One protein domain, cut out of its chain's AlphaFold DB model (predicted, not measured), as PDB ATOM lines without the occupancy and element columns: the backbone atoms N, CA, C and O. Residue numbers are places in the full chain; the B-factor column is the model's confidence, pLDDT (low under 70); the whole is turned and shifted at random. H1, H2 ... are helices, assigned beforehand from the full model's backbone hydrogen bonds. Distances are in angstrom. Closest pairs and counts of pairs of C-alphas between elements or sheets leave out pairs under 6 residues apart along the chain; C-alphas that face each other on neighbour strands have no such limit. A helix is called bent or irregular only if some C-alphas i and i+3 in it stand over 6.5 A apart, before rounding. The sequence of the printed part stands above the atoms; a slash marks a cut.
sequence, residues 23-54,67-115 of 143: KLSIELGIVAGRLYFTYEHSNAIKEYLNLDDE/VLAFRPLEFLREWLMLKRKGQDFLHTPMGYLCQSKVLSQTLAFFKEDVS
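This is residues 23 to 54 and 67 to 115 of the 143 residues of an uncharacterized protein of Orbilia oligospora (UniProt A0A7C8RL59). Five short helices gather with few contacts: H4 lies near the middle, H2 runs beside it at a shallow tilt, and H1 stands about perpendicular to H2. H3 and H5 lie toward opposite ends of the longest axis. The printed part has 81 residues, with H1 to H5 in order along the chain and no named strand; the class is all helix. The whole is compact, with a radius of gyration of the C-alphas of 12.1 A, and spans 35 by 30 by 24 A.

Start at H1, residues 23 to 32; it only just touches H2, residues 39 to 49, with 3 pairs of C-alphas within 8 A, the closest those of Ile 26 and Ile 45 at 6.5 A. H3, residues 72 to 83, touches H4, residues 93 to 98, with residues 73 to 77 alone, at a steep tilt of 58 degrees; the closest C-alphas, Leu 73 and Cys 98, are 6.0 A apart. H5, residues 108 to 115, touches no helix but is near H2, the C-alphas of Tyr 39 and Phe 110 coming closest at 6.4 A. Each O i to N i+4 pair is within hydrogen-bond range in H1, H3 and H4, but 5 of 7 in H2 and 0 of 4 in H5, where 2 of 5 O i to N i+3 pairs are.

Find C-alpha 23 at (176.504, 140.186, 112.182); from there H1 runs 14.1 A to C-alpha 32. H2, 15.7 A long, is irregular, but only just: C-alphas 40 and 43 are 6.7 A apart. H3 is 16.0 A long, H4 8.8 A and H5 12.1 A, ending at (155.832, 156.557, 114.328).

Residues 55 to 66 are not printed; C-alphas 54 and 67 are 18.2 A apart across this cut. pLDDT is under 70 at residues 52 to 54, 67 and 112 to 115.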
ATOM      1  N   LYS A  23     176.589 141.651 112.245       91.38
ATOM      2  CA  LYS A  23     176.504 140.186 112.182       91.38
ATOM      3  C   LYS A  23     175.857 139.593 113.439       91.38
ATOM      4  O   LYS A  23     174.907 138.827 113.333       91.38
ATOM      5  N   LEU A  24     176.336 139.983 114.621       91.75
ATOM      6  CA  LEU A  24     175.822 139.475 115.893       91.75
ATOM      7  C   LEU A  24     174.352 139.860 116.090       91.75
ATOM      8  O   LEU A  24     173.551 139.035 116.520       91.75
ATOM      9  N   SER A  25     173.991 141.101 115.754       92.50
ATOM     10  CA  SER A  25     172.604 141.573 115.841       92.50
ATOM     11  C   SER A  25     171.662 140.748 114.953       92.50
ATOM     12  O   SER A  25     170.576 140.353 115.389       92.50
ATOM     13  N   ILE A  26     172.094 140.431 113.727       93.06
ATOM     14  CA  ILE A  26     171.339 139.592 112.789       93.06
ATOM     15  C   ILE A  26     171.183 138.176 113.342       93.06
ATOM     16  O   ILE A  26     170.058 137.674 113.416       93.06
ATOM     17  N   GLU A  27     172.281 137.552 113.765       92.81
ATOM     18  CA  GLU A  27     172.282 136.176 114.271       92.81
ATOM     19  C   GLU A  27     171.389 136.021 115.498       92.81
ATOM     20  O   GLU A  27     170.532 135.134 115.550       92.81
ATOM     21  N   LEU A  28     171.536 136.939 116.452       94.00
ATOM     22  CA  LEU A  28     170.715 136.977 117.651       94.00
ATOM     23  C   LEU A  28     169.238 137.188 117.305       94.00
ATOM     24  O   LEU A  28     168.376 136.519 117.871       94.00
ATOM     25  N   GLY A  29     168.939 138.067 116.344       93.75
ATOM     26  CA  GLY A  29     167.584 138.274 115.841       93.75
ATOM     27  C   GLY A  29     166.981 137.000 115.243       93.75
ATOM     28  O   GLY A  29     165.849 136.647 115.574       93.75
ATOM     29  N   ILE A  30     167.733 136.279 114.409       93.06
ATOM     30  CA  ILE A  30     167.291 135.008 113.815       93.06
ATOM     31  C   ILE A  30     167.010 133.981 114.913       93.06
ATOM     32  O   ILE A  30     165.905 133.441 114.974       93.06
ATOM     33  N   VAL A  31     167.955 133.764 115.834       93.12
ATOM     34  CA  VAL A  31     167.798 132.807 116.944       93.12
ATOM     35  C   VAL A  31     166.622 133.192 117.851       93.12
ATOM     36  O   VAL A  31     165.849 132.331 118.272       93.12
ATOM     37  N   ALA A  32     166.399 134.484 118.093       94.56
ATOM     38  CA  ALA A  32     165.242 134.959 118.850       94.56
ATOM     39  C   ALA A  32     163.899 134.728 118.125       94.56
ATOM     40  O   ALA A  32     162.853 134.677 118.777       94.56
ATOM     41  N   GLY A  33     163.912 134.534 116.802       93.56
ATOM     42  CA  GLY A  33     162.713 134.426 115.967       93.56
ATOM     43  C   GLY A  33     162.156 135.787 115.540       93.56
ATOM     44  O   GLY A  33     160.940 135.963 115.451       93.56
ATOM     45  N   ARG A  34     163.036 136.772 115.321       93.94
ATOM     46  CA  ARG A  34     162.686 138.139 114.917       93.94
ATOM     47  C   ARG A  34     161.963 138.147 113.569       93.94
ATOM     48  O   ARG A  34     162.488 137.662 112.574       93.94
ATOM     49  N   LEU A  35     160.793 138.784 113.536       93.69
ATOM     50  CA  LEU A  35     159.987 138.951 112.321       93.69
ATOM     51  C   LEU A  35     160.085 140.336 111.685       93.69
ATOM     52  O   LEU A  35     159.941 140.471 110.471       93.69
ATOM     53  N   TYR A  36     160.317 141.350 112.514       93.06
ATOM     54  CA  TYR A  36     160.337 142.750 112.120       93.06
ATOM     55  C   TYR A  36     161.738 143.326 112.297       93.06
ATOM     56  O   TYR A  36     162.460 142.969 113.230       93.06
ATOM     57  N   PHE A  37     162.122 144.190 111.371       91.69
ATOM     58  CA  PHE A  37     163.370 144.941 111.361       91.69
ATOM     59  C   PHE A  37     163.167 146.177 110.481       91.69
ATOM     60  O   PHE A  37     162.263 146.186 109.647       91.69
ATOM     61  N   THR A  38     164.013 147.191 110.646       91.00
ATOM     62  CA  THR A  38     163.940 148.436 109.871       91.00
ATOM     63  C   THR A  38     164.388 148.218 108.424       91.00
ATOM     64  O   THR A  38     165.199 147.335 108.138       91.00
ATOM     65  N   TYR A  39     163.916 149.048 107.487       89.88
ATOM     66  CA  TYR A  39     164.314 148.929 106.077       89.88
ATOM     67  C   TYR A  39     165.837 149.050 105.878       89.88
ATOM     68  O   TYR A  39     166.413 148.308 105.084       89.88
ATOM     69  N   GLU A  40     166.505 149.901 106.655       89.56
ATOM     70  CA  GLU A  40     167.967 150.067 106.639       89.56
ATOM     71  C   GLU A  40     168.711 148.768 106.983       89.56
ATOM     72  O   GLU A  40     169.755 148.464 106.409       89.56
ATOM     73  N   HIS A  41     168.133 147.942 107.861       89.44
ATOM     74  CA  HIS A  41     168.695 146.647 108.246       89.44
ATOM     75  C   HIS A  41     168.435 145.557 107.186       89.44
ATOM     76  O   HIS A  41     169.015 144.476 107.256       89.44
ATOM     77  N   SER A  42     167.576 145.803 106.189       89.94
ATOM     78  CA  SER A  42     167.210 144.782 105.199       89.94
ATOM     79  C   SER A  42     168.394 144.335 104.340       89.94
ATOM     80  O   SER A  42     168.569 143.135 104.138       89.94
ATOM     81  N   ASN A  43     169.235 145.274 103.897       89.56
ATOM     82  CA  ASN A  43     170.394 144.976 103.056       89.56
ATOM     83  C   ASN A  43     171.429 144.141 103.812       89.56
ATOM     84  O   ASN A  43     171.877 143.124 103.300       89.56
ATOM     85  N   ALA A  44     171.725 144.493 105.064       90.62
ATOM     86  CA  ALA A  44     172.672 143.728 105.871       90.62
ATOM     87  C   ALA A  44     172.186 142.293 106.147       90.62
ATOM     88  O   ALA A  44     172.991 141.367 106.214       90.62
ATOM     89  N   ILE A  45     170.869 142.080 106.283       90.69
ATOM     90  CA  ILE A  45     170.304 140.731 106.432       90.69
ATOM     91  C   ILE A  45     170.392 139.950 105.115       90.69
ATOM     92  O   ILE A  45     170.716 138.766 105.148       90.69
ATOM     93  N   LYS A  46     170.123 140.585 103.967       88.50
ATOM     94  CA  LYS A  46     170.267 139.947 102.646       88.50
ATOM     95  C   LYS A  46     171.706 139.529 102.374       88.50
ATOM     96  O   LYS A  46     171.925 138.369 102.040       88.50
ATOM     97  N   GLU A  47     172.657 140.422 102.635       88.31
ATOM     98  CA  GLU A  47     174.090 140.150 102.516       88.31
ATOM     99  C   GLU A  47     174.493 138.985 103.433       88.31
ATOM    100  O   GLU A  47     175.127 138.026 102.999       88.31
ATOM    101  N   TYR A  48     174.043 139.004 104.695       87.94
ATOM    102  CA  TYR A  48     174.310 137.928 105.653       87.94
ATOM    103  C   TYR A  48     173.760 136.564 105.198       87.94
ATOM    104  O   TYR A  48     174.390 135.525 105.410       87.94
ATOM    105  N   LEU A  49     172.575 136.559 104.588       86.88
ATOM    106  CA  LEU A  49     171.916 135.354 104.083       86.88
ATOM    107  C   LEU A  49     172.383 134.964 102.667       86.88
ATOM    108  O   LEU A  49     171.972 133.906 102.192       86.88
ATOM    109  N   ASN A  50     173.265 135.754 102.041       83.06
ATOM    110  CA  ASN A  50     173.720 135.620 100.651       83.06
ATOM    111  C   ASN A  50     172.555 135.627  99.639       83.06
ATOM    112  O   ASN A  50     172.463 134.753  98.782       83.06
ATOM    113  N   LEU A  51     171.636 136.590  99.772       74.44
ATOM    114  CA  LEU A  51     170.447 136.732  98.912       74.44
ATOM    115  C   LEU A  51     170.635 137.684  97.730       74.44
ATOM    116  O   LEU A  51     169.679 137.936  97.005       74.44
ATOM    117  N   ASP A  52     171.829 138.239  97.551       64.50
ATOM    118  CA  ASP A  52     172.078 139.258  96.528       64.50
ATOM    119  C   ASP A  52     172.341 138.659  95.128       64.50
ATOM    120  O   ASP A  52     172.362 139.395  94.143       64.50
ATOM    121  N   ASP A  53     172.466 137.331  95.019       55.66
ATOM    122  CA  ASP A  53     172.678 136.606  93.761       55.66
ATOM    123  C   ASP A  53     171.402 135.848  93.343       55.66
ATOM    124  O   ASP A  53     171.218 134.671  93.651       55.66
ATOM    125  N   GLU A  54     170.507 136.520  92.616       57.22
ATOM    126  CA  GLU A  54     169.220 135.958  92.156       57.22
ATOM    127  C   GLU A  54     169.346 134.809  91.127       57.22
ATOM    128  O   GLU A  54     168.359 134.134  90.855       57.22
ATOM    129  N   VAL A  67     178.137 131.427 108.094       65.38
ATOM    130  CA  VAL A  67     176.688 131.643 108.131       65.38
ATOM    131  C   VAL A  67     176.086 130.669 109.147       65.38
ATOM    132  O   VAL A  67     176.560 129.540 109.274       65.38
ATOM    133  N   LEU A  68     175.042 131.096 109.869       73.81
ATOM    134  CA  LEU A  68     174.343 130.314 110.904       73.81
ATOM    135  C   LEU A  68     173.990 128.869 110.502       73.81
ATOM    136  O   LEU A  68     173.873 128.011 111.373       73.81
ATOM    137  N   ALA A  69     173.795 128.596 109.209       77.88
ATOM    138  CA  ALA A  69     173.455 127.274 108.696       77.88
ATOM    139  C   ALA A  69     173.943 127.072 107.252       77.88
ATOM    140  O   ALA A  69     174.092 128.029 106.497       77.88
ATOM    141  N   PHE A  70     174.105 125.804 106.850       75.38
ATOM    142  CA  PHE A  70     174.475 125.395 105.484       75.38
ATOM    143  C   PHE A  70     173.440 125.813 104.420       75.38
ATOM    144  O   PHE A  70     173.795 126.092 103.281       75.38
ATOM    145  N   ARG A  71     172.157 125.877 104.797       82.44
ATOM    146  CA  ARG A  71     171.041 126.385 103.980       82.44
ATOM    147  C   ARG A  71     170.301 127.459 104.786       82.44
ATOM    148  O   ARG A  71     169.319 127.139 105.456       82.44
ATOM    149  N   PRO A  72     170.792 128.711 104.799       84.75
ATOM    150  CA  PRO A  72     170.337 129.732 105.743       84.75
ATOM    151  C   PRO A  72     168.858 130.091 105.596       84.75
ATOM    152  O   PRO A  72     168.173 130.227 106.605       84.75
ATOM    153  N   LEU A  73     168.344 130.184 104.366       87.06
ATOM    154  CA  LEU A  73     166.926 130.463 104.120       87.06
ATOM    155  C   LEU A  73     166.004 129.339 104.586       87.06
ATOM    156  O   LEU A  73     164.970 129.601 105.196       87.06
ATOM    157  N   GLU A  74     166.360 128.090 104.292       87.25
ATOM    158  CA  GLU A  74     165.541 126.945 104.686       87.25
ATOM    159  C   GLU A  74     165.524 126.792 106.201       87.25
ATOM    160  O   GLU A  74     164.444 126.680 106.785       87.25
ATOM    161  N   PHE A  75     166.698 126.903 106.831       91.06
ATOM    162  CA  PHE A  75     166.818 126.955 108.281       91.06
ATOM    163  C   PHE A  75     165.956 128.075 108.865       91.06
ATOM    164  O   PHE A  75     165.157 127.817 109.757       91.06
ATOM    165  N   LEU A  76     166.075 129.303 108.351       91.12
ATOM    166  CA  LEU A  76     165.319 130.451 108.846       91.12
ATOM    167  C   LEU A  76     163.808 130.217 108.734       91.12
ATOM    168  O   LEU A  76     163.075 130.450 109.696       91.12
ATOM    169  N   ARG A  77     163.340 129.715 107.590       90.62
ATOM    170  CA  ARG A  77     161.925 129.408 107.361       90.62
ATOM    171  C   ARG A  77     161.414 128.360 108.352       90.62
ATOM    172  O   ARG A  77     160.390 128.585 108.995       90.62
ATOM    173  N   GLU A  78     162.115 127.237 108.489       91.75
ATOM    174  CA  GLU A  78     161.751 126.156 109.418       91.75
ATOM    175  C   GLU A  78     161.799 126.613 110.876       91.75
ATOM    176  O   GLU A  78     160.871 126.359 111.647       91.75
ATOM    177  N   TRP A  79     162.841 127.357 111.236       92.50
ATOM    178  CA  TRP A  79     163.029 127.916 112.566       92.50
ATOM    179  C   TRP A  79     161.888 128.857 112.957       92.50
ATOM    180  O   TRP A  79     161.332 128.744 114.053       92.50
ATOM    181  N   LEU A  80     161.478 129.752 112.054       92.75
ATOM    182  CA  LEU A  80     160.367 130.669 112.305       92.75
ATOM    183  C   LEU A  80     159.022 129.941 112.391       92.75
ATOM    184  O   LEU A  80     158.227 130.260 113.281       92.75
ATOM    185  N   MET A  81     158.784 128.935 111.541       91.31
ATOM    186  CA  MET A  81     157.591 128.082 111.644       91.31
ATOM    187  C   MET A  81     157.517 127.392 113.015       91.31
ATOM    188  O   MET A  81     156.460 127.410 113.657       91.31
ATOM    189  N   LEU A  82     158.645 126.851 113.491       92.75
ATOM    190  CA  LEU A  82     158.752 126.195 114.795       92.75
ATOM    191  C   LEU A  82     158.488 127.177 115.946       92.75
ATOM    192  O   LEU A  82     157.653 126.913 116.814       92.75
ATOM    193  N   LYS A  83     159.155 128.338 115.942       91.00
ATOM    194  CA  LYS A  83     159.029 129.356 117.000       91.00
ATOM    195  C   LYS A  83     157.613 129.916 117.120       91.00
ATOM    196  O   LYS A  83     157.195 130.277 118.220       91.00
ATOM    197  N   ARG A  84     156.871 129.968 116.013       87.69
ATOM    198  CA  ARG A  84     155.512 130.522 115.951       87.69
ATOM    199  C   ARG A  84     154.396 129.497 116.111       87.69
ATOM    200  O   ARG A  84     153.231 129.878 116.025       87.69
ATOM    201  N   LYS A  85     154.718 128.218 116.340       89.12
ATOM    202  CA  LYS A  85     153.723 127.136 116.476       89.12
ATOM    203  C   LYS A  85     152.734 127.092 115.296       89.12
ATOM    204  O   LYS A  85     151.552 126.823 115.488       89.12
ATOM    205  N   GLY A  86     153.207 127.409 114.089       77.19
ATOM    206  CA  GLY A  86     152.381 127.429 112.877       77.19
ATOM    207  C   GLY A  86     151.566 128.705 112.624       77.19
ATOM    208  O   GLY A  86     150.784 128.716 111.678       77.19
ATOM    209  N   GLN A  87     151.728 129.786 113.402       85.44
ATOM    210  CA  GLN A  87     151.148 131.078 113.013       85.44
ATOM    211  C   GLN A  87     151.823 131.632 111.757       85.44
ATOM    212  O   GLN A  87     153.054 131.682 111.675       85.44
ATOM    213  N   ASP A  88     151.010 132.151 110.841       87.06
ATOM    214  CA  ASP A  88     151.495 132.790 109.626       87.06
ATOM    215  C   ASP A  88     152.409 133.990 109.951       87.06
ATOM    216  O   ASP A  88     152.160 134.774 110.876       87.06
ATOM    217  N   PHE A  89     153.515 134.091 109.217       89.94
ATOM    218  CA  PHE A  89     154.479 135.193 109.261       89.94
ATOM    219  C   PHE A  89     154.845 135.709 107.869       89.94
ATOM    220  O   PHE A  89     155.704 136.584 107.749       89.94
ATOM    221  N   LEU A  90     154.200 135.204 106.816       89.44
ATOM    222  CA  LEU A  90     154.507 135.550 105.429       89.44
ATOM    223  C   LEU A  90     154.244 137.029 105.120       89.44
ATOM    224  O   LEU A  90     154.851 137.570 104.198       89.44
ATOM    225  N   HIS A  91     153.405 137.693 105.919       90.12
ATOM    226  CA  HIS A  91     153.098 139.126 105.844       90.12
ATOM    227  C   HIS A  91     154.006 140.011 106.723       90.12
ATOM    228  O   HIS A  91     153.620 141.106 107.121       90.12
ATOM    229  N   THR A  92     155.218 139.544 107.031       92.50
ATOM    230  CA  THR A  92     156.239 140.291 107.791       92.50
ATOM    231  C   THR A  92     157.485 140.533 106.936       92.50
ATOM    232  O   THR A  92     157.693 139.791 105.970       92.50
ATOM    233  N   PRO A  93     158.357 141.502 107.284       92.00
ATOM    234  CA  PRO A  93     159.639 141.689 106.600       92.00
ATOM    235  C   PRO A  93     160.450 140.391 106.472       92.00
ATOM    236  O   PRO A  93     160.941 140.063 105.391       92.00
ATOM    237  N   MET A  94     160.543 139.611 107.554       92.38
ATOM    238  CA  MET A  94     161.281 138.344 107.547       92.38
ATOM    239  C   MET A  94     160.583 137.270 106.706       92.38
ATOM    240  O   MET A  94     161.239 136.479 106.030       92.38
ATOM    241  N   GLY A  95     159.248 137.272 106.688       91.62
ATOM    242  CA  GLY A  95     158.463 136.431 105.788       91.62
ATOM    243  C   GLY A  95     158.710 136.760 104.318       91.62
ATOM    244  O   GLY A  95     158.816 135.846 103.503       91.62
ATOM    245  N   TYR A  96     158.838 138.041 103.972       91.62
ATOM    246  CA  TYR A  96     159.169 138.478 102.614       91.62
ATOM    247  C   TYR A  96     160.582 138.043 102.211       91.62
ATOM    248  O   TYR A  96     160.744 137.539 101.101       91.62
ATOM    249  N   LEU A  97     161.566 138.129 103.118       89.56
ATOM    250  CA  LEU A  97     162.910 137.576 102.888       89.56
ATOM    251  C   LEU A  97     162.879 136.067 102.630       89.56
ATOM    252  O   LEU A  97     163.491 135.601 101.676       89.56
ATOM    253  N   CYS A  98     162.124 135.304 103.428       88.81
ATOM    254  CA  CYS A  98     161.995 133.852 103.241       88.81
ATOM    255  C   CYS A  98     161.331 133.461 101.908       88.81
ATOM    256  O   CYS A  98     161.460 132.319 101.477       88.81
ATOM    257  N   GLN A  99     160.580 134.378 101.290       87.25
ATOM    258  CA  GLN A  99     159.907 134.187 100.003       87.25
ATOM    259  C   GLN A  99     160.707 134.761  98.822       87.25
ATOM    260  O   GLN A  99     160.180 134.768  97.711       87.25
ATOM    261  N   SER A 100     161.906 135.308  99.058       81.88
ATOM    262  CA  SER A 100     162.670 136.084  98.067       81.88
ATOM    263  C   SER A 100     161.841 137.200  97.410       81.88
ATOM    264  O   SER A 100     162.010 137.538  96.244       81.88
ATOM    265  N   LYS A 101     160.893 137.786  98.155       84.06
ATOM    266  CA  LYS A 101     160.099 138.922  97.674       84.06
ATOM    267  C   LYS A 101     160.902 140.206  97.818       84.06
ATOM    268  O   LYS A 101     161.547 140.440  98.840       84.06
ATOM    269  N   VAL A 102     160.773 141.094  96.834       83.44
ATOM    270  CA  VAL A 102     161.378 142.426  96.896       83.44
ATOM    271  C   VAL A 102     160.818 143.191  98.098       83.44
ATOM    272  O   VAL A 102     159.620 143.466  98.192       83.44
ATOM    273  N   LEU A 103     161.705 143.542  99.025       85.81
ATOM    274  CA  LEU A 103     161.414 144.463 100.116       85.81
ATOM    275  C   LEU A 103     161.511 145.894  99.592       85.81
ATOM    276  O   LEU A 103     162.578 146.323  99.164       85.81
ATOM    277  N   SER A 104     160.405 146.630  99.649       85.12
ATOM    278  CA  SER A 104     160.351 148.057  99.334       85.12
ATOM    279  C   SER A 104     159.991 148.840 100.590       85.12
ATOM    280  O   SER A 104     159.106 148.422 101.334       85.12
ATOM    281  N   GLN A 105     160.618 149.998 100.796       86.81
ATOM    282  CA  GLN A 105     160.326 150.895 101.920       86.81
ATOM    283  C   GLN A 105     158.854 151.356 101.958       86.81
ATOM    284  O   GLN A 105     158.335 151.707 103.011       86.81
ATOM    285  N   THR A 106     158.143 151.303 100.826       85.75
ATOM    286  CA  THR A 106     156.727 151.695 100.722       85.75
ATOM    287  C   THR A 106     155.764 150.683 101.366       85.75
ATOM    288  O   THR A 106     154.573 150.980 101.525       85.75
ATOM    289  N   LEU A 107     156.242 149.490 101.738       85.69
ATOM    290  CA  LEU A 107     155.428 148.446 102.368       85.69
ATOM    291  C   LEU A 107     154.922 148.890 103.752       85.69
ATOM    292  O   LEU A 107     155.632 149.544 104.509       85.69
ATOM    293  N   ALA A 108     153.679 148.522 104.086       83.94
ATOM    294  CA  ALA A 108     152.982 148.998 105.287       83.94
ATOM    295  C   ALA A 108     153.760 148.740 106.590       83.94
ATOM    296  O   ALA A 108     153.836 149.617 107.441       83.94
ATOM    297  N   PHE A 109     154.420 147.587 106.701       87.00
ATOM    298  CA  PHE A 109     155.205 147.218 107.879       87.00
ATOM    299  C   PHE A 109     156.499 148.028 108.073       87.00
ATOM    300  O   PHE A 109     157.093 147.940 109.139       87.00
ATOM    301  N   PHE A 110     156.951 148.803 107.079       85.81
ATOM    302  CA  PHE A 110     158.070 149.744 107.240       85.81
ATOM    303  C   PHE A 110     157.607 151.182 107.502       85.81
ATOM    304  O   PHE A 110     158.421 152.026 107.865       85.81
ATOM    305  N   LYS A 111     156.311 151.477 107.336       78.81
ATOM    306  CA  LYS A 111     155.750 152.812 107.585       78.81
ATOM    307  C   LYS A 111     155.506 153.085 109.072       78.81
ATOM    308  O   LYS A 111     155.551 154.238 109.477       78.81
ATOM    309  N   GLU A 112     155.285 152.044 109.875       62.72
ATOM    310  CA  GLU A 112     155.016 152.152 111.320       62.72
ATOM    311  C   GLU A 112     156.267 152.407 112.181       62.72
ATOM    312  O   GLU A 112     156.145 152.910 113.298       62.72
ATOM    313  N   ASP A 113     157.467 152.083 111.684       56.94
ATOM    314  CA  ASP A 113     158.709 152.209 112.466       56.94
ATOM    315  C   ASP A 113     159.070 153.670 112.761       56.94
ATOM    316  O   ASP A 113     159.607 153.959 113.828       56.94
ATOM    317  N   VAL A 114     158.721 154.599 111.860       53.31
ATOM    318  CA  VAL A 114     158.943 156.034 112.090       53.31
ATOM    319  C   VAL A 114     158.115 156.465 113.297       53.31
ATOM    320  O   VAL A 114     158.701 156.869 114.294       53.31
ATOM    321  N   SER A 115     156.807 156.170 113.293       51.19
ATOM    322  CA  SER A 115     155.832 156.557 114.328       51.19
ATOM    323  C   SER A 115     156.212 156.093 115.727       51.19
ATOM    324  O   SER A 115     155.992 156.795 116.713       51.19
TER     325      SER A 115